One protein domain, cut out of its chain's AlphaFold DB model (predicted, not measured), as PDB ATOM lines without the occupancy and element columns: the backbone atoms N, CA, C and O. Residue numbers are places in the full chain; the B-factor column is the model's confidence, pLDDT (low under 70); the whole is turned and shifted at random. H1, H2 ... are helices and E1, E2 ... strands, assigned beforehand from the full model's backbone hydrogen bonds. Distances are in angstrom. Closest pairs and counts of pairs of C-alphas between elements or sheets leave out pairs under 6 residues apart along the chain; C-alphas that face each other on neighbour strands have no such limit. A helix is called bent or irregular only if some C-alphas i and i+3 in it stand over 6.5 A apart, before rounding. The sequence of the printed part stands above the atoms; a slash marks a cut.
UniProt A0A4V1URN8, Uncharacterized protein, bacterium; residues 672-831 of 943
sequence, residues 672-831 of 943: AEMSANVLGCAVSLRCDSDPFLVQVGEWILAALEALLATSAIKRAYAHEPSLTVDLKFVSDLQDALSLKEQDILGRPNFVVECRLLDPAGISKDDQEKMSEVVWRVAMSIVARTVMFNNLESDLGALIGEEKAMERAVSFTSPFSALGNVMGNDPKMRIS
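What this domain is: This is residues 672 to 831 of the 943 residues of an uncharacterized protein of bacterium (UniProt A0A4V1URN8). Look first for a twisted wall of five strands, with the two long helices H1 and H2 over one face, their lines crossing at 52 degrees, and no named helix over the other face. The short helix H4 packs on H1 and H2 on their side away from the sheet, while H3 and H5 lie towards opposite ends of the longest dimension. You have 160 printed residues with five named strands and five named helices, in the order E1 E2 H1 E3 E4 E5 H2 H3 H4 H5; the mixed sheet runs E1 E2 E3 E5 E4, and the class is mixed, helices and strands. The whole is compact, with a radius of gyration of the C-alphas of 15.8 A, and rounded, with spans of 46 by 37 by 33 A.

Where its parts are: Begin with the sheet: find C-alpha 672 at (28.502, 4.975, 23.403), from which E1 runs 19.7 A to residue 678. E2 is residues 681 to 688, 23.3 A; E3 is residues 722 to 729, 24.0 A; E5 is residues 747 to 754, 22.5 A; and E4 is residues 737 to 744, 21.5 A. H1, residues 691 to 708, covers 26.1 A. H2, residues 764 to 785, is the longest helix by residues; follow it for 31.6 A from C-alpha 764 at (25.371, 31.190, 19.306). H3 is residues 791 to 801, 14.7 A, neither bent nor irregular, but only just: C-alphas 798 and 801 are 6.1 A apart. H4, residues 804 to 810, measures 10.0 A, and H5, residues 817 to 822, measures 8.7 A and ends with C-alpha 822 at (31.820, 21.043, 35.625).

How they stand to each other: Start at edge strand E1, which forms an antiparallel hairpin with E2; there N 674 and O 685 are 2.9 A apart. E2 and E3 are parallel, with N 725 and O 684 at 2.8 A, and E3 and E5 are parallel, with N 726 and O 750 at 2.8 A. E5 and the other edge strand, E4, are antiparallel and form a hairpin, with N 740 and O 751 at 2.8 A. E2, H1 and E3 make a strand-helix-strand unit, two parallel neighbour strands with a helix between, and its crossover is left-handed. H1 and H2 lie on the same face, giving two layers, a sheet with helices on one face. H1 is over E2 and E3 at a height over the sheet of 7.4 A, and H2 is over E3 and E5 at 9.1 A. H1 and H2 touch with a part of each, closest at the C-alphas of Leu 704 and Ala 778, 5.3 A. H4 touches H1 at a shallow tilt of 18 degrees, opposite ways, with the C-alphas of Ala 703 and Ala 808 closest, at 4.3 A. It also touches H2, at a tilt of 36 degrees that is only just steep, where the C-alphas of Ser 771 and Val 809 come closest, at 6.3 A. H3 and H4 are close but not clearly touching, and H5 touches no helix. In H1, H2, H3, H4 and H5 every O i to N i+4 pair is within hydrogen-bond range.

The domain as a whole: The C-alphas farthest apart are those of Asn 790 and Ser 831, 50.1 A. The printed part has no cut. The link from H1 to E3 is long, 13 residues; in it, residues 717 to 718 pair antiparallel with residues 786 to 787. The mean pLDDT of the printed part is 87.2; look to residues 760 to 761 for the two under 70.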
ATOM      1  N   ALA A 672      29.605   4.627  22.525       88.94
ATOM      2  CA  ALA A 672      28.502   4.975  23.403       88.94
ATOM      3  C   ALA A 672      27.186   4.436  22.823       88.94
ATOM      4  O   ALA A 672      26.738   4.859  21.753       88.94
ATOM      5  N   GLU A 673      26.549   3.513  23.548       90.62
ATOM      6  CA  GLU A 673      25.187   3.054  23.268       90.62
ATOM      7  C   GLU A 673      24.231   3.591  24.334       90.62
ATOM      8  O   GLU A 673      24.338   3.262  25.514       90.62
ATOM      9  N   MET A 674      23.268   4.402  23.907       92.38
ATOM     10  CA  MET A 674      22.260   5.011  24.769       92.38
ATOM     11  C   MET A 674      20.871   4.539  24.358       92.38
ATOM     12  O   MET A 674      20.621   4.247  23.189       92.38
ATOM     13  N   SER A 675      19.940   4.464  25.306       91.94
ATOM     14  CA  SER A 675      18.563   4.089  24.990       91.94
ATOM     15  C   SER A 675      17.536   4.867  25.794       91.94
ATOM     16  O   SER A 675      17.774   5.172  26.962       91.94
ATOM     17  N   ALA A 676      16.384   5.118  25.181       92.88
ATOM     18  CA  ALA A 676      15.197   5.679  25.816       92.88
ATOM     19  C   ALA A 676      13.974   4.806  25.498       92.88
ATOM     20  O   ALA A 676      13.910   4.192  24.430       92.88
ATOM     21  N   ASN A 677      12.992   4.758  26.401       90.62
ATOM     22  CA  ASN A 677      11.695   4.136  26.131       90.62
ATOM     23  C   ASN A 677      10.601   5.199  26.211       90.62
ATOM     24  O   ASN A 677      10.316   5.727  27.282       90.62
ATOM     25  N   VAL A 678       9.973   5.506  25.076       90.56
ATOM     26  CA  VAL A 678       8.973   6.573  24.997       90.56
ATOM     27  C   VAL A 678       7.698   6.044  24.361       90.56
ATOM     28  O   VAL A 678       7.701   5.597  23.216       90.56
ATOM     29  N   LEU A 679       6.590   6.082  25.113       87.38
ATOM     30  CA  LEU A 679       5.265   5.615  24.676       87.38
ATOM     31  C   LEU A 679       5.260   4.171  24.127       87.38
ATOM     32  O   LEU A 679       4.408   3.828  23.304       87.38
ATOM     33  N   GLY A 680       6.194   3.331  24.587       85.44
ATOM     34  CA  GLY A 680       6.353   1.939  24.164       85.44
ATOM     35  C   GLY A 680       7.333   1.702  23.014       85.44
ATOM     36  O   GLY A 680       7.472   0.550  22.603       85.44
ATOM     37  N   CYS A 681       7.998   2.745  22.504       90.81
ATOM     38  CA  CYS A 681       9.077   2.634  21.522       90.81
ATOM     39  C   CYS A 681      10.446   2.640  22.211       90.81
ATOM     40  O   CYS A 681      10.787   3.609  22.892       90.81
ATOM     41  N   ALA A 682      11.251   1.602  21.975       92.31
ATOM     42  CA  ALA A 682      12.655   1.571  22.365       92.31
ATOM     43  C   ALA A 682      13.518   2.301  21.321       92.31
ATOM     44  O   ALA A 682      13.730   1.814  20.208       92.31
ATOM     45  N   VAL A 683      14.029   3.469  21.689       94.06
ATOM     46  CA  VAL A 683      14.939   4.269  20.868       94.06
ATOM     47  C   VAL A 683      16.363   3.935  21.274       94.06
ATOM     48  O   VAL A 683      16.728   4.169  22.421       94.06
ATOM     49  N   SER A 684      17.159   3.382  20.359       94.25
ATOM     50  CA  SER A 684      18.578   3.090  20.591       94.25
ATOM     51  C   SER A 684      19.443   4.050  19.785       94.25
ATOM     52  O   SER A 684      19.277   4.157  18.573       94.25
ATOM     53  N   LEU A 685      20.351   4.749  20.460       95.62
ATOM     54  CA  LEU A 685      21.283   5.697  19.870       95.62
ATOM     55  C   LEU A 685      22.718   5.182  20.004       95.62
ATOM     56  O   LEU A 685      23.102   4.706  21.072       95.62
ATOM     57  N   ARG A 686      23.495   5.278  18.924       95.19
ATOM     58  CA  ARG A 686      24.879   4.797  18.841       95.19
ATOM     59  C   ARG A 686      25.805   5.875  18.302       95.19
ATOM     60  O   ARG A 686      25.468   6.543  17.325       95.19
ATOM     61  N   CYS A 687      26.970   6.028  18.919       94.69
ATOM     62  CA  CYS A 687      28.015   6.935  18.450       94.69
ATOM     63  C   CYS A 687      29.391   6.541  18.994       94.69
ATOM     64  O   CYS A 687      29.479   5.789  19.964       94.69
ATOM     65  N   ASP A 688      30.455   7.068  18.390       91.69
ATOM     66  CA  ASP A 688      31.792   6.998  18.986       91.69
ATOM     67  C   ASP A 688      31.799   7.755  20.326       91.69
ATOM     68  O   ASP A 688      31.074   8.740  20.486       91.69
ATOM     69  N   SER A 689      32.633   7.332  21.282       87.75
ATOM     70  CA  SER A 689      32.736   7.932  22.631       87.75
ATOM     71  C   SER A 689      33.410   9.320  22.657       87.75
ATOM     72  O   SER A 689      34.165   9.660  23.572       87.75
ATOM     73  N   ASP A 690      33.161  10.136  21.638       89.81
ATOM     74  CA  ASP A 690      33.574  11.530  21.560       89.81
ATOM     75  C   ASP A 690      32.647  12.433  22.408       89.81
ATOM     76  O   ASP A 690      31.420  12.310  22.306       89.81
ATOM     77  N   PRO A 691      33.186  13.363  23.224       87.69
ATOM     78  CA  PRO A 691      32.380  14.221  24.097       87.69
ATOM     79  C   PRO A 691      31.307  15.047  23.380       87.69
ATOM     80  O   PRO A 691      30.253  15.309  23.968       87.69
ATOM     81  N   PHE A 692      31.551  15.476  22.138       89.75
ATOM     82  CA  PHE A 692      30.579  16.233  21.357       89.75
ATOM     83  C   PHE A 692      29.444  15.326  20.871       89.75
ATOM     84  O   PHE A 692      28.275  15.662  21.065       89.75
ATOM     85  N   LEU A 693      29.759  14.155  20.299       92.44
ATOM     86  CA  LEU A 693      28.734  13.210  19.827       92.44
ATOM     87  C   LEU A 693      27.855  12.700  20.969       92.44
ATOM     88  O   LEU A 693      26.631  12.668  20.824       92.44
ATOM     89  N   VAL A 694      28.463  12.364  22.109       91.94
ATOM     90  CA  VAL A 694      27.725  11.941  23.304       91.94
ATOM     91  C   VAL A 694      26.733  13.031  23.712       91.94
ATOM     92  O   VAL A 694      25.543  12.747  23.806       91.94
ATOM     93  N   GLN A 695      27.166  14.290  23.846       92.19
ATOM     94  CA  GLN A 695      26.279  15.408  24.201       92.19
ATOM     95  C   GLN A 695      25.152  15.643  23.181       92.19
ATOM     96  O   GLN A 695      24.009  15.876  23.578       92.19
ATOM     97  N   VAL A 696      25.417  15.531  21.873       93.75
ATOM     98  CA  VAL A 696      24.354  15.595  20.849       93.75
ATOM     99  C   VAL A 696      23.327  14.481  21.067       93.75
ATOM    100  O   VAL A 696      22.121  14.724  20.995       93.75
ATOM    101  N   GLY A 697      23.779  13.262  21.357       94.56
ATOM    102  CA  GLY A 697      22.881  12.140  21.593       94.56
ATOM    103  C   GLY A 697      22.063  12.275  22.876       94.56
ATOM    104  O   GLY A 697      20.864  11.996  22.862       94.56
ATOM    105  N   GLU A 698      22.676  12.763  23.957       94.69
ATOM    106  CA  GLU A 698      21.978  13.108  25.200       94.69
ATOM    107  C   GLU A 698      20.853  14.110  24.926       94.69
ATOM    108  O   GLU A 698      19.733  13.934  25.410       94.69
ATOM    109  N   TRP A 699      21.133  15.127  24.105       95.19
ATOM    110  CA  TRP A 699      20.167  16.161  23.757       95.19
ATOM    111  C   TRP A 699      19.008  15.622  22.917       95.19
ATOM    112  O   TRP A 699      17.856  15.926  23.215       95.19
ATOM    113  N   ILE A 700      19.279  14.783  21.912       95.75
ATOM    114  CA  ILE A 700      18.234  14.165  21.078       95.75
ATOM    115  C   ILE A 700      17.288  13.312  21.930       95.75
ATOM    116  O   ILE A 700      16.066  13.430  21.794       95.75
ATOM    117  N   LEU A 701      17.830  12.466  22.812       96.00
ATOM    118  CA  LEU A 701      17.015  11.612  23.679       96.00
ATOM    119  C   LEU A 701      16.218  12.447  24.687       96.00
ATOM    120  O   LEU A 701      15.012  12.241  24.825       96.00
ATOM    121  N   ALA A 702      16.850  13.439  25.322       96.50
ATOM    122  CA  ALA A 702      16.176  14.339  26.251       96.50
ATOM    123  C   ALA A 702      15.057  15.143  25.574       96.50
ATOM    124  O   ALA A 702      13.968  15.266  26.131       96.50
ATOM    125  N   ALA A 703      15.292  15.643  24.357       95.44
ATOM    126  CA  ALA A 703      14.301  16.379  23.583       95.44
ATOM    127  C   ALA A 703      13.096  15.508  23.218       95.44
ATOM    128  O   ALA A 703      11.950  15.936  23.371       95.44
ATOM    129  N   LEU A 704      13.335  14.267  22.783       94.50
ATOM    130  CA  LEU A 704      12.267  13.329  22.449       94.50
ATOM    131  C   LEU A 704      11.411  12.977  23.675       94.50
ATOM    132  O   LEU A 704      10.179  13.004  23.599       94.50
ATOM    133  N   GLU A 705      12.052  12.673  24.804       95.00
ATOM    134  CA  GLU A 705      11.365  12.391  26.064       95.00
ATOM    135  C   GLU A 705      10.552  13.602  26.545       95.00
ATOM    136  O   GLU A 705       9.356  13.480  26.821       95.00
ATOM    137  N   ALA A 706      11.163  14.789  26.580       94.12
ATOM    138  CA  ALA A 706      10.524  16.017  27.046       94.12
ATOM    139  C   ALA A 706       9.338  16.440  26.163       94.12
ATOM    140  O   ALA A 706       8.317  16.922  26.676       94.12
ATOM    141  N   LEU A 707       9.433  16.229  24.847       92.50
ATOM    142  CA  LEU A 707       8.353  16.485  23.897       92.50
ATOM    143  C   LEU A 707       7.132  15.601  24.193       92.50
ATOM    144  O   LEU A 707       6.015  16.113  24.313       92.50
ATOM    145  N   LEU A 708       7.345  14.294  24.370       91.31
ATOM    146  CA  LEU A 708       6.280  13.286  24.461       91.31
ATOM    147  C   LEU A 708       5.789  12.975  25.885       91.31
ATOM    148  O   LEU A 708       4.827  12.221  26.049       91.31
ATOM    149  N   ALA A 709       6.389  13.570  26.915       91.00
ATOM    150  CA  ALA A 709       6.098  13.282  28.324       91.00
ATOM    151  C   ALA A 709       4.636  13.461  28.769       91.00
ATOM    152  O   ALA A 709       4.181  12.852  29.737       91.00
ATOM    153  N   THR A 710       3.883  14.321  28.083       88.31
ATOM    154  CA  THR A 710       2.465  14.582  28.383       88.31
ATOM    155  C   THR A 710       1.523  13.918  27.378       88.31
ATOM    156  O   THR A 710       0.300  13.944  27.539       88.31
ATOM    157  N   SER A 711       2.069  13.262  26.349       84.50
ATOM    158  CA  SER A 711       1.295  12.663  25.258       84.50
ATOM    159  C   SER A 711       0.542  11.394  25.672       84.50
ATOM    160  O   SER A 711      -0.485  11.082  25.066       84.50
ATOM    161  N   ALA A 712       0.963  10.707  26.741       76.06
ATOM    162  CA  ALA A 712       0.224   9.572  27.303       76.06
ATOM    163  C   ALA A 712      -1.191   9.975  27.770       76.06
ATOM    164  O   ALA A 712      -2.160   9.260  27.505       76.06
ATOM    165  N   ILE A 713      -1.354  11.175  28.354       77.69
ATOM    166  CA  ILE A 713      -2.671  11.739  28.725       77.69
ATOM    167  C   ILE A 713      -3.568  11.905  27.494       77.69
ATOM    168  O   ILE A 713      -4.774  11.661  27.554       77.69
ATOM    169  N   LYS A 714      -2.968  12.269  26.360       74.75
ATOM    170  CA  LYS A 714      -3.651  12.432  25.070       74.75
ATOM    171  C   LYS A 714      -3.881  11.096  24.357       74.75
ATOM    172  O   LYS A 714      -4.402  11.070  23.246       74.75
ATOM    173  N   ARG A 715      -3.550   9.974  25.018       73.62
ATOM    174  CA  ARG A 715      -3.655   8.599  24.507       73.62
ATOM    175  C   ARG A 715      -2.887   8.419  23.190       73.62
ATOM    176  O   ARG A 715      -3.366   7.735  22.287       73.62
ATOM    177  N   ALA A 716      -1.722   9.053  23.088       82.19
ATOM    178  CA  ALA A 716      -0.768   8.775  22.028       82.19
ATOM    179  C   ALA A 716       0.016   7.499  22.356       82.19
ATOM    180  O   ALA A 716       0.364   7.267  23.515       82.19
ATOM    181  N   TYR A 717       0.312   6.689  21.340       81.50
ATOM    182  CA  TYR A 717       1.073   5.448  21.503       81.50
ATOM    183  C   TYR A 717       2.041   5.246  20.347       81.50
ATOM    184  O   TYR A 717       1.748   5.620  19.206       81.50
ATOM    185  N   ALA A 718       3.174   4.605  20.627       86.19
ATOM    186  CA  ALA A 718       4.064   4.152  19.578       86.19
ATOM    187  C   ALA A 718       3.461   2.948  18.843       86.19
ATOM    188  O   ALA A 718       3.033   1.977  19.469       86.19
ATOM    189  N   HIS A 719       3.448   2.982  17.513       84.38
ATOM    190  CA  HIS A 719       3.072   1.825  16.692       84.38
ATOM    191  C   HIS A 719       4.283   1.002  16.239       84.38
ATOM    192  O   HIS A 719       4.109  -0.146  15.820       84.38
ATOM    193  N   GLU A 720       5.476   1.589  16.348       85.19
ATOM    194  CA  GLU A 720       6.767   0.967  16.084       85.19
ATOM    195  C   GLU A 720       7.443   0.617  17.423       85.19
ATOM    196  O   GLU A 720       7.591   1.500  18.270       85.19
ATOM    197  N   PRO A 721       7.841  -0.646  17.663       86.50
ATOM    198  CA  PRO A 721       8.390  -1.058  18.954       86.50
ATOM    199  C   PRO A 721       9.846  -0.645  19.169       86.50
ATOM    200  O   PRO A 721      10.278  -0.541  20.314       86.50
ATOM    201  N   SER A 722      10.617  -0.420  18.102       90.38
ATOM    202  CA  SER A 722      12.020  -0.027  18.223       90.38
ATOM    203  C   SER A 722      12.511   0.759  17.016       90.38
ATOM    204  O   SER A 722      12.153   0.412  15.891       90.38
ATOM    205  N   LEU A 723      13.409   1.715  17.237       93.12
ATOM    206  CA  LEU A 723      14.121   2.433  16.179       93.12
ATOM    207  C   LEU A 723      15.589   2.652  16.550       93.12
ATOM    208  O   LEU A 723      15.970   2.521  17.716       93.12
ATOM    209  N   THR A 724      16.402   3.008  15.555       94.06
ATOM    210  CA  THR A 724      17.838   3.282  15.744       94.06
ATOM    211  C   THR A 724      18.216   4.693  15.301       94.06
ATOM    212  O   THR A 724      17.658   5.213  14.333       94.06
ATOM    213  N   VAL A 725      19.156   5.306  16.018       95.81
ATOM    214  CA  VAL A 725      19.759   6.601  15.692       95.81
ATOM    215  C   VAL A 725      21.280   6.445  15.701       95.81
ATOM    216  O   VAL A 725      21.844   6.056  16.716       95.81
ATOM    217  N   ASP A 726      21.948   6.760  14.597       95.62
ATOM    218  CA  ASP A 726      23.408   6.704  14.495       95.62
ATOM    219  C   ASP A 726      23.970   8.127  14.387       95.62
ATOM    220  O   ASP A 726      23.566   8.888  13.503       95.62
ATOM    221  N   LEU A 727      24.907   8.492  15.266       95.81
ATOM    222  CA  LEU A 727      25.649   9.753  15.171       95.81
ATOM    223  C   LEU A 727      27.054   9.483  14.644       95.81
ATOM    224  O   LEU A 727      27.730   8.563  15.106       95.81
ATOM    225  N   LYS A 728      27.510  10.303  13.700       94.19
ATOM    226  CA  LYS A 728      28.852  10.168  13.118       94.19
ATOM    227  C   LYS A 728      29.413  11.507  12.661       94.19
ATOM    228  O   LYS A 728      28.666  12.386  12.228       94.19
ATOM    229  N   PHE A 729      30.735  11.631  12.680       93.19
ATOM    230  CA  PHE A 729      31.409  12.791  12.108       93.19
ATOM    231  C   PHE A 729      31.468  12.744  10.580       93.19
ATOM    232  O   PHE A 729      31.680  11.691   9.978       93.19
ATOM    233  N   VAL A 730      31.319  13.915   9.956       91.69
ATOM    234  CA  VAL A 730      31.502  14.124   8.515       91.69
ATOM    235  C   VAL A 730      32.327  15.393   8.298       91.69
ATOM    236  O   VAL A 730      31.958  16.464   8.771       91.69
ATOM    237  N   SER A 731      33.452  15.276   7.583       81.12
ATOM    238  CA  SER A 731      34.425  16.369   7.400       81.12
ATOM    239  C   SER A 731      33.891  17.550   6.587       81.12
ATOM    240  O   SER A 731      34.261  18.689   6.853       81.12
ATOM    241  N   ASP A 732      33.011  17.285   5.621       81.94
ATOM    242  CA  ASP A 732      32.601  18.260   4.599       81.94
ATOM    243  C   ASP A 732      31.219  18.877   4.889       81.94
ATOM    244  O   ASP A 732      30.537  19.370   3.987       81.94
ATOM    245  N   LEU A 733      30.766  18.819   6.143       84.62
ATOM    246  CA  LEU A 733      29.457  19.331   6.537       84.62
ATOM    247  C   LEU A 733      29.496  20.862   6.696       84.62
ATOM    248  O   LEU A 733      30.324  21.391   7.436       84.62
ATOM    249  N   GLN A 734      28.611  21.578   5.989       80.75
ATOM    250  CA  GLN A 734      28.512  23.043   6.088       80.75
ATOM    251  C   GLN A 734      27.859  23.486   7.400       80.75
ATOM    252  O   GLN A 734      28.381  24.365   8.084       80.75
ATOM    253  N   ASP A 735      26.732  22.863   7.744       84.00
ATOM    254  CA  ASP A 735      26.026  23.098   9.001       84.00
ATOM    255  C   ASP A 735      26.638  22.268  10.138       84.00
ATOM    256  O   ASP A 735      27.345  21.287   9.911       84.00
ATOM    257  N   ALA A 736      26.366  22.646  11.389       82.69
ATOM    258  CA  ALA A 736      26.856  21.904  12.550       82.69
ATOM    259  C   ALA A 736      26.291  20.472  12.624       82.69
ATOM    260  O   ALA A 736      27.013  19.546  12.998       82.69
ATOM    261  N   LEU A 737      25.021  20.292  12.239       91.12
ATOM    262  CA  LEU A 737      24.316  19.010  12.225       91.12
ATOM    263  C   LEU A 737      23.499  18.860  10.937       91.12
ATOM    264  O   LEU A 737      22.971  19.837  10.409       91.12
ATOM    265  N   SER A 738      23.314  17.628  10.466       91.44
ATOM    266  CA  SER A 738      22.320  17.307   9.437       91.44
ATOM    267  C   SER A 738      21.645  15.962   9.701       91.44
ATOM    268  O   SER A 738      22.216  15.094  10.354       91.44
ATOM    269  N   LEU A 739      20.421  15.790   9.199       93.44
ATOM    270  CA  LEU A 739      19.624  14.575   9.374       93.44
ATOM    271  C   LEU A 739      19.461  13.837   8.042       93.44
ATOM    272  O   LEU A 739      19.033  14.427   7.049       93.44
ATOM    273  N   LYS A 740      19.712  12.527   8.058       91.44
ATOM    274  CA  LYS A 740      19.365  11.589   6.986       91.44
ATOM    275  C   LYS A 740      18.437  10.508   7.528       91.44
ATOM    276  O   LYS A 740      18.713   9.895   8.554       91.44
ATOM    277  N   GLU A 741      17.343  10.262   6.819       91.06
ATOM    278  CA  GLU A 741      16.381   9.212   7.158       91.06
ATOM    279  C   GLU A 741      16.559   8.018   6.222       91.06
ATOM    280  O   GLU A 741      16.595   8.182   5.000       91.06
ATOM    281  N   GLN A 742      16.626   6.815   6.784       90.56
ATOM    282  CA  GLN A 742      16.709   5.570   6.026       90.56
ATOM    283  C   GLN A 742      15.965   4.441   6.748       90.56
ATOM    284  O   GLN A 742      15.639   4.550   7.926       90.56
ATOM    285  N   ASP A 743      15.696   3.344   6.042       85.25
ATOM    286  CA  ASP A 743      15.067   2.161   6.631       85.25
ATOM    287  C   ASP A 743      16.049   0.985   6.568       85.25
ATOM    288  O   ASP A 743      16.512   0.603   5.490       85.25
ATOM    289  N   ILE A 744      16.358   0.385   7.720       82.75
ATOM    290  CA  ILE A 744      17.230  -0.792   7.825       82.75
ATOM    291  C   ILE A 744      16.359  -1.992   8.175       82.75
ATOM    292  O   ILE A 744      15.730  -2.029   9.230       82.75
ATOM    293  N   LEU A 745      16.303  -2.984   7.279       78.25
ATOM    294  CA  LEU A 745      15.471  -4.187   7.446       78.25
ATOM    295  C   LEU A 745      13.989  -3.862   7.740       78.25
ATOM    296  O   LEU A 745      13.321  -4.576   8.486       78.25
ATOM    297  N   GLY A 746      13.477  -2.770   7.159       75.38
ATOM    298  CA  GLY A 746      12.100  -2.302   7.351       75.38
ATOM    299  C   GLY A 746      11.846  -1.559   8.666       75.38
ATOM    300  O   GLY A 746      10.692  -1.246   8.948       75.38
ATOM    301  N   ARG A 747      12.889  -1.273   9.458       81.88
ATOM    302  CA  ARG A 747      12.804  -0.457  10.675       81.88
ATOM    303  C   ARG A 747      13.354   0.949  10.430       81.88
ATOM    304  O   ARG A 747      14.373   1.068   9.743       81.88
ATOM    305  N   PRO A 748      12.747   1.995  11.018       88.69
ATOM    306  CA  PRO A 748      13.267   3.352  10.910       88.69
ATOM    307  C   PRO A 748      14.681   3.473  11.498       88.69
ATOM    308  O   PRO A 748      14.937   3.059  12.635       88.69
ATOM    309  N   ASN A 749      15.583   4.075  10.728       93.38
ATOM    310  CA  ASN A 749      16.923   4.453  11.151       93.38
ATOM    311  C   ASN A 749      17.194   5.923  10.793       93.38
ATOM    312  O   ASN A 749      16.930   6.378   9.677       93.38
ATOM    313  N   PHE A 750      17.715   6.673  11.758       94.00
ATOM    314  CA  PHE A 750      18.051   8.082  11.593       94.00
ATOM    315  C   PHE A 750      19.555   8.250  11.730       94.00
ATOM    316  O   PHE A 750      20.127   7.871  12.744       94.00
ATOM    317  N   VAL A 751      20.195   8.841  10.730       95.19
ATOM    318  CA  VAL A 751      21.622   9.153  10.777       95.19
ATOM    319  C   VAL A 751      21.768  10.653  10.960       95.19
ATOM    320  O   VAL A 751      21.351  11.424  10.093       95.19
ATOM    321  N   VAL A 752      22.355  11.064  12.079       94.94
ATOM    322  CA  VAL A 752      22.702  12.464  12.328       94.94
ATOM    323  C   VAL A 752      24.186  12.635  12.047       94.94
ATOM    324  O   VAL A 752      25.043  12.010  12.672       94.94
ATOM    325  N   GLU A 753      24.485  13.457  11.053       94.81
ATOM    326  CA  GLU A 753      25.854  13.773  10.670       94.81
ATOM    327  C   GLU A 753      26.286  15.046  11.385       94.81
ATOM    328  O   GLU A 753      25.572  16.048  11.356       94.81
ATOM    329  N   CYS A 754      27.452  14.986  12.018       91.81
ATOM    330  CA  CYS A 754      27.987  16.037  12.867       91.81
ATOM    331  C   CYS A 754      29.268  16.617  12.266       91.81
ATOM    332  O   CYS A 754      30.148  15.873  11.821       91.81
ATOM    333  N   ARG A 755      29.413  17.942  12.314       90.44
ATOM    334  CA  ARG A 755      30.705  18.609  12.124       90.44
ATOM    335  C   ARG A 755      31.484  18.551  13.438       90.44
ATOM    336  O   ARG A 755      30.899  18.759  14.497       90.44
ATOM    337  N   LEU A 756      32.788  18.281  13.382       83.56
ATOM    338  CA  LEU A 756      33.632  18.291  14.579       83.56
ATOM    339  C   LEU A 756      33.708  19.714  15.148       83.56
ATOM    340  O   LEU A 756      34.206  20.622  14.480       83.56
ATOM    341  N   LEU A 757      33.205  19.893  16.367       82.00
ATOM    342  CA  LEU A 757      33.197  21.155  17.100       82.00
ATOM    343  C   LEU A 757      33.666  20.911  18.533       82.00
ATOM    344  O   LEU A 757      33.395  19.859  19.106       82.00
ATOM    345  N   ASP A 758      34.336  21.904  19.111       77.88
ATOM    346  CA  ASP A 758      34.635  21.922  20.541       77.88
ATOM    347  C   ASP A 758      33.349  22.255  21.323       77.88
ATOM    348  O   ASP A 758      32.792  23.342  21.114       77.88
ATOM    349  N   PRO A 759      32.868  21.374  22.226       74.50
ATOM    350  CA  PRO A 759      31.692  21.639  23.052       74.50
ATOM    351  C   PRO A 759      31.762  22.940  23.863       74.50
ATOM    352  O   PRO A 759      30.721  23.545  24.121       74.50
ATOM    353  N   ALA A 760      32.962  23.383  24.254       68.38
ATOM    354  CA  ALA A 760      33.157  24.602  25.040       68.38
ATOM    355  C   ALA A 760      33.153  25.889  24.190       68.38
ATOM    356  O   ALA A 760      33.045  26.985  24.738       68.38
ATOM    357  N   GLY A 761      33.267  25.771  22.862       68.75
ATOM    358  CA  GLY A 761      33.471  26.894  21.937       68.75
ATOM    359  C   GLY A 761      32.361  27.099  20.902       68.75
ATOM    360  O   GLY A 761      32.578  27.802  19.914       68.75
ATOM    361  N   ILE A 762      31.190  26.478  21.075       78.44
ATOM    362  CA  ILE A 762      30.104  26.534  20.084       78.44
ATOM    363  C   ILE A 762      29.498  27.942  20.028       78.44
ATOM    364  O   ILE A 762      28.983  28.454  21.025       78.44
ATOM    365  N   SER A 763      29.505  28.546  18.837       77.81
ATOM    366  CA  SER A 763      28.933  29.875  18.606       77.81
ATOM    367  C   SER A 763      27.411  29.893  18.806       77.81
ATOM    368  O   SER A 763      26.741  28.885  18.606       77.81
ATOM    369  N   LYS A 764      26.833  31.053  19.150       74.75
ATOM    370  CA  LYS A 764      25.371  31.190  19.306       74.75
ATOM    371  C   LYS A 764      24.601  30.808  18.029       74.75
ATOM    372  O   LYS A 764      23.576  30.145  18.118       74.75
ATOM    373  N   ASP A 765      25.121  31.188  16.862       77.81
ATOM    374  CA  ASP A 765      24.537  30.841  15.555       77.81
ATOM    375  C   ASP A 765      24.552  29.323  15.315       77.81
ATOM    376  O   ASP A 765      23.552  28.745  14.891       77.81
ATOM    377  N   ASP A 766      25.653  28.648  15.663       82.81
ATOM    378  CA  ASP A 766      25.711  27.186  15.609       82.81
ATOM    379  C   ASP A 766      24.735  26.552  16.613       82.81
ATOM    380  O   ASP A 766      24.028  25.621  16.245       82.81
ATOM    381  N   GLN A 767      24.620  27.065  17.846       82.38
ATOM    382  CA  GLN A 767      23.667  26.546  18.842       82.38
ATOM    383  C   GLN A 767      22.206  26.654  18.369       82.38
ATOM    384  O   GLN A 767      21.428  25.712  18.549       82.38
ATOM    385  N   GLU A 768      21.830  27.772  17.740       83.12
ATOM    386  CA  GLU A 768      20.496  27.975  17.159       83.12
ATOM    387  C   GLU A 768      20.237  26.973  16.019       83.12
ATOM    388  O   GLU A 768      19.247  26.238  16.053       83.12
ATOM    389  N   LYS A 769      21.174  26.826  15.075       87.06
ATOM    390  CA  LYS A 769      21.069  25.841  13.981       87.06
ATOM    391  C   LYS A 769      21.018  24.399  14.482       87.06
ATOM    392  O   LYS A 769      20.248  23.584  13.976       87.06
ATOM    393  N   MET A 770      21.821  24.063  15.489       89.94
ATOM    394  CA  MET A 770      21.800  22.737  16.104       89.94
ATOM    395  C   MET A 770      20.445  22.456  16.764       89.94
ATOM    396  O   MET A 770      19.906  21.363  16.595       89.94
ATOM    397  N   SER A 771      19.865  23.453  17.441       89.12
ATOM    398  CA  SER A 771      18.534  23.366  18.060       89.12
ATOM    399  C   SER A 771      17.451  23.042  17.030       89.12
ATOM    400  O   SER A 771      16.612  22.167  17.259       89.12
ATOM    401  N   GLU A 772      17.496  23.685  15.858       89.94
ATOM    402  CA  GLU A 772      16.575  23.398  14.752       89.94
ATOM    403  C   GLU A 772      16.700  21.958  14.240       89.94
ATOM    404  O   GLU A 772      15.692  21.311  13.933       89.94
ATOM    405  N   VAL A 773      17.926  21.436  14.140       91.19
ATOM    406  CA  VAL A 773      18.162  20.065  13.671       91.19
ATOM    407  C   VAL A 773      17.714  19.044  14.711       91.19
ATOM    408  O   VAL A 773      17.036  18.087  14.342       91.19
ATOM    409  N   VAL A 774      18.002  19.248  15.998       92.81
ATOM    410  CA  VAL A 774      17.521  18.361  17.073       92.81
ATOM    411  C   VAL A 774      15.997  18.333  17.121       92.81
ATOM    412  O   VAL A 774      15.402  17.253  17.182       92.81
ATOM    413  N   TRP A 775      15.347  19.492  16.988       92.38
ATOM    414  CA  TRP A 775      13.892  19.564  16.859       92.38
ATOM    415  C   TRP A 775      13.380  18.769  15.652       92.38
ATOM    416  O   TRP A 775      12.426  17.995  15.766       92.38
ATOM    417  N   ARG A 776      14.041  18.908  14.496       92.38
ATOM    418  CA  ARG A 776      13.703  18.165  13.276       92.38
ATOM    419  C   ARG A 776      13.840  16.656  13.470       92.38
ATOM    420  O   ARG A 776      12.941  15.930  13.061       92.38
ATOM    421  N   VAL A 777      14.905  16.189  14.124       92.44
ATOM    422  CA  VAL A 777      15.108  14.767  14.455       92.44
ATOM    423  C   VAL A 777      13.968  14.253  15.336       92.44
ATOM    424  O   VAL A 777      13.337  13.255  14.984       92.44
ATOM    425  N   ALA A 778      13.652  14.950  16.432       92.50
ATOM    426  CA  ALA A 778      12.567  14.561  17.332       92.50
ATOM    427  C   ALA A 778      11.219  14.491  16.594       92.50
ATOM    428  O   ALA A 778      10.502  13.496  16.697       92.50
ATOM    429  N   MET A 779      10.900  15.499  15.779       91.06
ATOM    430  CA  MET A 779       9.657  15.529  15.005       91.06
ATOM    431  C   MET A 779       9.598  14.454  13.914       91.06
ATOM    432  O   MET A 779       8.539  13.849  13.729       91.06
ATOM    433  N   SER A 780      10.706  14.164  13.227       91.50
ATOM    434  CA  SER A 780      10.784  13.065  12.256       91.50
ATOM    435  C   SER A 780      10.577  11.700  12.925       91.50
ATOM    436  O   SER A 780       9.855  10.854  12.389       91.50
ATOM    437  N   ILE A 781      11.131  11.495  14.126       91.31
ATOM    438  CA  ILE A 781      10.882  10.293  14.936       91.31
ATOM    439  C   ILE A 781       9.399  10.198  15.308       91.31
ATOM    440  O   ILE A 781       8.775   9.163  15.065       91.31
ATOM    441  N   VAL A 782       8.809  11.270  15.846       89.56
ATOM    442  CA  VAL A 782       7.387  11.316  16.232       89.56
ATOM    443  C   VAL A 782       6.491  10.992  15.037       89.56
ATOM    444  O   VAL A 782       5.625  10.126  15.144       89.56
ATOM    445  N   ALA A 783       6.734  11.619  13.885       87.81
ATOM    446  CA  ALA A 783       5.944  11.423  12.672       87.81
ATOM    447  C   ALA A 783       5.981   9.976  12.154       87.81
ATOM    448  O   ALA A 783       4.990   9.491  11.608       87.81
ATOM    449  N   ARG A 784       7.112   9.280  12.328       85.69
ATOM    450  CA  ARG A 784       7.292   7.895  11.871       85.69
ATOM    451  C   ARG A 784       6.876   6.839  12.886       85.69
ATOM    452  O   ARG A 784       6.654   5.708  12.477       85.69
ATOM    453  N   THR A 785       6.778   7.162  14.177       85.56
ATOM    454  CA  THR A 785       6.628   6.137  15.231       85.56
ATOM    455  C   THR A 785       5.414   6.318  16.130       85.56
ATOM    456  O   THR A 785       4.886   5.322  16.629       85.56
ATOM    457  N   VAL A 786       4.894   7.535  16.289       86.19
ATOM    458  CA  VAL A 786       3.808   7.838  17.232       86.19
ATOM    459  C   VAL A 786       2.494   8.064  16.495       86.19
ATOM    460  O   VAL A 786       2.424   8.779  15.498       86.19
ATOM    461  N   MET A 787       1.420   7.464  17.004       84.25
ATOM    462  CA  MET A 787       0.056   7.745  16.568       84.25
ATOM    463  C   MET A 787      -0.683   8.531  17.647       84.25
ATOM    464  O   MET A 787      -0.757   8.102  18.799       84.25
ATOM    465  N   PHE A 788      -1.269   9.655  17.245       81.25
ATOM    466  CA  PHE A 788      -2.180  10.454  18.063       81.25
ATOM    467  C   PHE A 788      -3.632  10.105  17.731       81.25
ATOM    468  O   PHE A 788      -3.936   9.711  16.602       81.25
ATOM    469  N   ASN A 789      -4.538  10.282  18.695       77.56
ATOM    470  CA  ASN A 789      -5.971  10.115  18.446       77.56
ATOM    471  C   ASN A 789      -6.486  11.184  17.481       77.56
ATOM    472  O   ASN A 789      -7.189  10.865  16.521       77.56
ATOM    473  N   ASN A 790      -6.127  12.445  17.733       82.06
ATOM    474  CA  ASN A 790      -6.378  13.555  16.828       82.06
ATOM    475  C   ASN A 790      -5.087  14.356  16.663       82.06
ATOM    476  O   ASN A 790      -4.776  15.220  17.477       82.06
ATOM    477  N   LEU A 791      -4.353  14.069  15.586       80.31
ATOM    478  CA  LEU A 791      -3.043  14.662  15.322       80.31
ATOM    479  C   LEU A 791      -3.050  16.195  15.415       80.31
ATOM    480  O   LEU A 791      -2.180  16.756  16.068       80.31
ATOM    481  N   GLU A 792      -4.021  16.864  14.792       81.44
ATOM    482  CA  GLU A 792      -4.056  18.330  14.718       81.44
ATOM    483  C   GLU A 792      -4.309  18.959  16.095       81.44
ATOM    484  O   GLU A 792      -3.577  19.852  16.518       81.44
ATOM    485  N   SER A 793      -5.297  18.442  16.830       84.38
ATOM    486  CA  SER A 793      -5.645  18.955  18.159       84.38
ATOM    487  C   SER A 793      -4.591  18.609  19.212       84.38
ATOM    488  O   SER A 793      -4.225  19.459  20.023       84.38
ATOM    489  N   ASP A 794      -4.106  17.366  19.228       84.94
ATOM    490  CA  ASP A 794      -3.207  16.875  20.273       84.94
ATOM    491  C   ASP A 794      -1.816  17.505  20.140       84.94
ATOM    492  O   ASP A 794      -1.269  17.994  21.134       84.94
ATOM    493  N   LEU A 795      -1.275  17.551  18.916       83.06
ATOM    494  CA  LEU A 795       0.016  18.176  18.630       83.06
ATOM    495  C   LEU A 795      -0.063  19.704  18.740       83.06
ATOM    496  O   LEU A 795       0.842  20.318  19.303       83.06
ATOM    497  N   GLY A 796      -1.164  20.313  18.281       84.12
ATOM    498  CA  GLY A 796      -1.411  21.748  18.429       84.12
ATOM    499  C   GLY A 796      -1.424  22.189  19.895       84.12
ATOM    500  O   GLY A 796      -0.773  23.170  20.247       84.12
ATOM    501  N   ALA A 797      -2.073  21.421  20.772       85.06
ATOM    502  CA  ALA A 797      -2.069  21.689  22.207       85.06
ATOM    503  C   ALA A 797      -0.693  21.441  22.858       85.06
ATOM    504  O   ALA A 797      -0.286  22.204  23.730       85.06
ATOM    505  N   LEU A 798       0.051  20.408  22.436       85.62
ATOM    506  CA  LEU A 798       1.415  20.164  22.937       85.62
ATOM    507  C   LEU A 798       2.350  21.336  22.617       85.62
ATOM    508  O   LEU A 798       3.024  21.854  23.503       85.62
ATOM    509  N   ILE A 799       2.388  21.766  21.356       84.81
ATOM    510  CA  ILE A 799       3.321  22.804  20.906       84.81
ATOM    511  C   ILE A 799       2.851  24.195  21.353       84.81
ATOM    512  O   ILE A 799       3.649  24.968  21.880       84.81
ATOM    513  N   GLY A 800       1.567  24.512  21.170       83.00
ATOM    514  CA  GLY A 800       1.018  25.845  21.414       83.00
ATOM    515  C   GLY A 800       0.720  26.137  22.883       83.00
ATOM    516  O   GLY A 800       1.216  27.124  23.424       83.00
ATOM    517  N   GLU A 801      -0.088  25.295  23.533       83.00
ATOM    518  CA  GLU A 801      -0.554  25.542  24.906       83.00
ATOM    519  C   GLU A 801       0.485  25.116  25.944       83.00
ATOM    520  O   GLU A 801       0.789  25.869  26.863       83.00
ATOM    521  N   GLU A 802       1.056  23.917  25.796       84.19
ATOM    522  CA  GLU A 802       2.014  23.362  26.760       84.19
ATOM    523  C   GLU A 802       3.470  23.759  26.500       84.19
ATOM    524  O   GLU A 802       4.354  23.339  27.252       84.19
ATOM    525  N   LYS A 803       3.723  24.531  25.436       85.88
ATOM    526  CA  LYS A 803       5.062  24.989  25.047       85.88
ATOM    527  C   LYS A 803       6.078  23.842  24.950       85.88
ATOM    528  O   LYS A 803       7.238  23.978  25.335       85.88
ATOM    529  N   ALA A 804       5.651  22.692  24.418       86.00
ATOM    530  CA  ALA A 804       6.465  21.477  24.400       86.00
ATOM    531  C   ALA A 804       7.768  21.619  23.594       86.00
ATOM    532  O   ALA A 804       8.741  20.941  23.903       86.00
ATOM    533  N   MET A 805       7.812  22.502  22.594       85.06
ATOM    534  CA  MET A 805       9.041  22.797  21.852       85.06
ATOM    535  C   MET A 805      10.080  23.501  22.735       85.06
ATOM    536  O   MET A 805      11.234  23.084  22.776       85.06
ATOM    537  N   GLU A 806       9.656  24.524  23.486       80.38
ATOM    538  CA  GLU A 806      10.529  25.294  24.380       80.38
ATOM    539  C   GLU A 806      11.127  24.368  25.452       80.38
ATOM    540  O   GLU A 806      12.346  24.315  25.608       80.38
ATOM    541  N   ARG A 807      10.299  23.543  26.117       84.06
ATOM    542  CA  ARG A 807      10.792  22.564  27.111       84.06
ATOM    543  C   ARG A 807      11.679  21.473  26.507       84.06
ATOM    544  O   ARG A 807      12.573  21.001  27.191       84.06
ATOM    545  N   ALA A 808      11.432  21.062  25.262       85.44
ATOM    546  CA  ALA A 808      12.163  19.964  24.638       85.44
ATOM    547  C   ALA A 808      13.525  20.373  24.079       85.44
ATOM    548  O   ALA A 808      14.391  19.514  23.986       85.44
ATOM    549  N   VAL A 809      13.720  21.636  23.698       83.31
ATOM    550  CA  VAL A 809      14.944  22.077  23.012       83.31
ATOM    551  C   VAL A 809      15.719  23.087  23.851       83.31
ATOM    552  O   VAL A 809      16.907  22.884  24.097       83.31
ATOM    553  N   SER A 810      15.055  24.136  24.344       79.06
ATOM    554  CA  SER A 810      15.721  25.244  25.041       79.06
ATOM    555  C   SER A 810      16.240  24.855  26.427       79.06
ATOM    556  O   SER A 810      17.287  25.337  26.840       79.06
ATOM    557  N   PHE A 811      15.532  23.967  27.131       81.00
ATOM    558  CA  PHE A 811      15.822  23.600  28.528       81.00
ATOM    559  C   PHE A 811      16.471  22.215  28.691       81.00
ATOM    560  O   PHE A 811      16.565  21.693  29.803       81.00
ATOM    561  N   THR A 812      16.903  21.600  27.589       85.12
ATOM    562  CA  THR A 812      17.531  20.266  27.569       85.12
ATOM    563  C   THR A 812      18.900  20.254  26.893       85.12
ATOM    564  O   THR A 812      19.550  19.208  26.864       85.12
ATOM    565  N   SER A 813      19.346  21.387  26.342       86.81
ATOM    566  CA  SER A 813      20.658  21.481  25.706       86.81
ATOM    567  C   SER A 813      21.770  21.299  26.749       86.81
ATOM    568  O   SER A 813      21.802  22.039  27.737       86.81
ATOM    569  N   PRO A 814      22.693  20.341  26.555       83.62
ATOM    570  CA  PRO A 814      23.834  20.159  27.450       83.62
ATOM    571  C   PRO A 814      24.955  21.174  27.182       83.62
ATOM    572  O   PRO A 814      25.788  21.418  28.060       83.62
ATOM    573  N   PHE A 815      24.973  21.783  25.990       82.88
ATOM    574  CA  PHE A 815      26.017  22.712  25.571       82.88
ATOM    575  C   PHE A 815      25.988  23.987  26.409       82.88
ATOM    576  O   PHE A 815      24.925  24.523  26.718       82.88
ATOM    577  N   SER A 816      27.167  24.488  26.781       78.81
ATOM    578  CA  SER A 816      27.374  25.533  27.801       78.81
ATOM    579  C   SER A 816      26.935  25.135  29.219       78.81
ATOM    580  O   SER A 816      27.668  25.405  30.164       78.81
ATOM    581  N   ALA A 817      25.800  24.448  29.397       86.88
ATOM    582  CA  ALA A 817      25.277  24.063  30.708       86.88
ATOM    583  C   ALA A 817      26.222  23.129  31.476       86.88
ATOM    584  O   ALA A 817      26.497  23.359  32.654       86.88
ATOM    585  N   LEU A 818      26.773  22.112  30.805       88.25
ATOM    586  CA  LEU A 818      27.767  21.224  31.409       88.25
ATOM    587  C   LEU A 818      29.055  21.972  31.769       88.25
ATOM    588  O   LEU A 818      29.548  21.826  32.886       88.25
ATOM    589  N   GLY A 819      29.539  22.825  30.862       83.50
ATOM    590  CA  GLY A 819      30.736  23.642  31.068       83.50
ATOM    591  C   GLY A 819      30.606  24.632  32.226       83.50
ATOM    592  O   GLY A 819      31.525  24.778  33.027       83.50
ATOM    593  N   ASN A 820      29.434  25.254  32.381       84.25
ATOM    594  CA  ASN A 820      29.149  26.197  33.466       84.25
ATOM    595  C   ASN A 820      29.255  25.557  34.857       84.25
ATOM    596  O   ASN A 820      29.576  26.252  35.825       84.25
ATOM    597  N   VAL A 821      28.958  24.256  34.957       90.44
ATOM    598  CA  VAL A 821      28.925  23.513  36.224       90.44
ATOM    599  C   VAL A 821      30.223  22.746  36.473       90.44
ATOM    600  O   VAL A 821      30.787  22.850  37.557       90.44
ATOM    601  N   MET A 822      30.697  21.983  35.485       87.81
ATOM    602  CA  MET A 822      31.820  21.043  35.625       87.81
ATOM    603  C   MET A 822      33.133  21.558  35.012       87.81
ATOM    604  O   MET A 822      34.167  20.908  35.147       87.81
ATOM    605  N   GLY A 823      33.114  22.715  34.346       84.12
ATOM    606  CA  GLY A 823      34.240  23.229  33.569       84.12
ATOM    607  C   GLY A 823      34.339  22.617  32.166       84.12
ATOM    608  O   GLY A 823      33.525  21.788  31.765       84.12
ATOM    609  N   ASN A 824      35.347  23.047  31.404       78.56
ATOM    610  CA  ASN A 824      35.487  22.694  29.983       78.56
ATOM    611  C   ASN A 824      36.049  21.285  29.732       78.56
ATOM    612  O   ASN A 824      35.907  20.783  28.622       78.56
ATOM    613  N   ASP A 825      36.673  20.661  30.733       79.81
ATOM    614  CA  ASP A 825      37.296  19.334  30.617       79.81
ATOM    615  C   ASP A 825      36.905  18.433  31.806       79.81
ATOM    616  O   ASP A 825      37.690  18.216  32.733       79.81
ATOM    617  N   PRO A 826      35.635  17.997  31.874       86.06
ATOM    618  CA  PRO A 826      35.165  17.157  32.965       86.06
ATOM    619  C   PRO A 826      35.636  15.699  32.825       86.06
ATOM    620  O   PRO A 826      35.715  15.168  31.720       86.06
ATOM    621  N   LYS A 827      35.841  15.013  33.961       90.06
ATOM    622  CA  LYS A 827      36.243  13.591  34.035       90.06
ATOM    623  C   LYS A 827      35.110  12.651  33.588       90.06
ATOM    624  O   LYS A 827      34.334  12.160  34.412       90.06
ATOM    625  N   MET A 828      34.983  12.425  32.284       86.81
ATOM    626  CA  MET A 828      33.853  11.715  31.668       86.81
ATOM    627  C   MET A 828      34.210  10.309  31.169       86.81
ATOM    628  O   MET A 828      33.321   9.583  30.717       86.81
ATOM    629  N   ARG A 829      35.476   9.902  31.279       90.31
ATOM    630  CA  ARG A 829      35.971   8.554  30.977       90.31
ATOM    631  C   ARG A 829      36.575   7.923  32.215       90.31
ATOM    632  O   ARG A 829      37.059   8.619  33.103       90.31
ATOM    633  N   ILE A 830      36.580   6.594  32.281       90.62
ATOM    634  CA  ILE A 830      37.161   5.903  33.435       90.62
ATOM    635  C   ILE A 830      38.673   6.137  33.558       90.62
ATOM    636  O   ILE A 830      39.198   6.234  34.665       90.62
ATOM    637  N   SER A 831      39.360   6.322  32.428       88.19
ATOM    638  CA  SER A 831      40.782   6.664  32.372       88.19
ATOM    639  C   SER A 831      41.109   8.012  33.026       88.19
ATOM    640  O   SER A 831      42.188   8.149  33.608       88.19
TER     641      SER A 831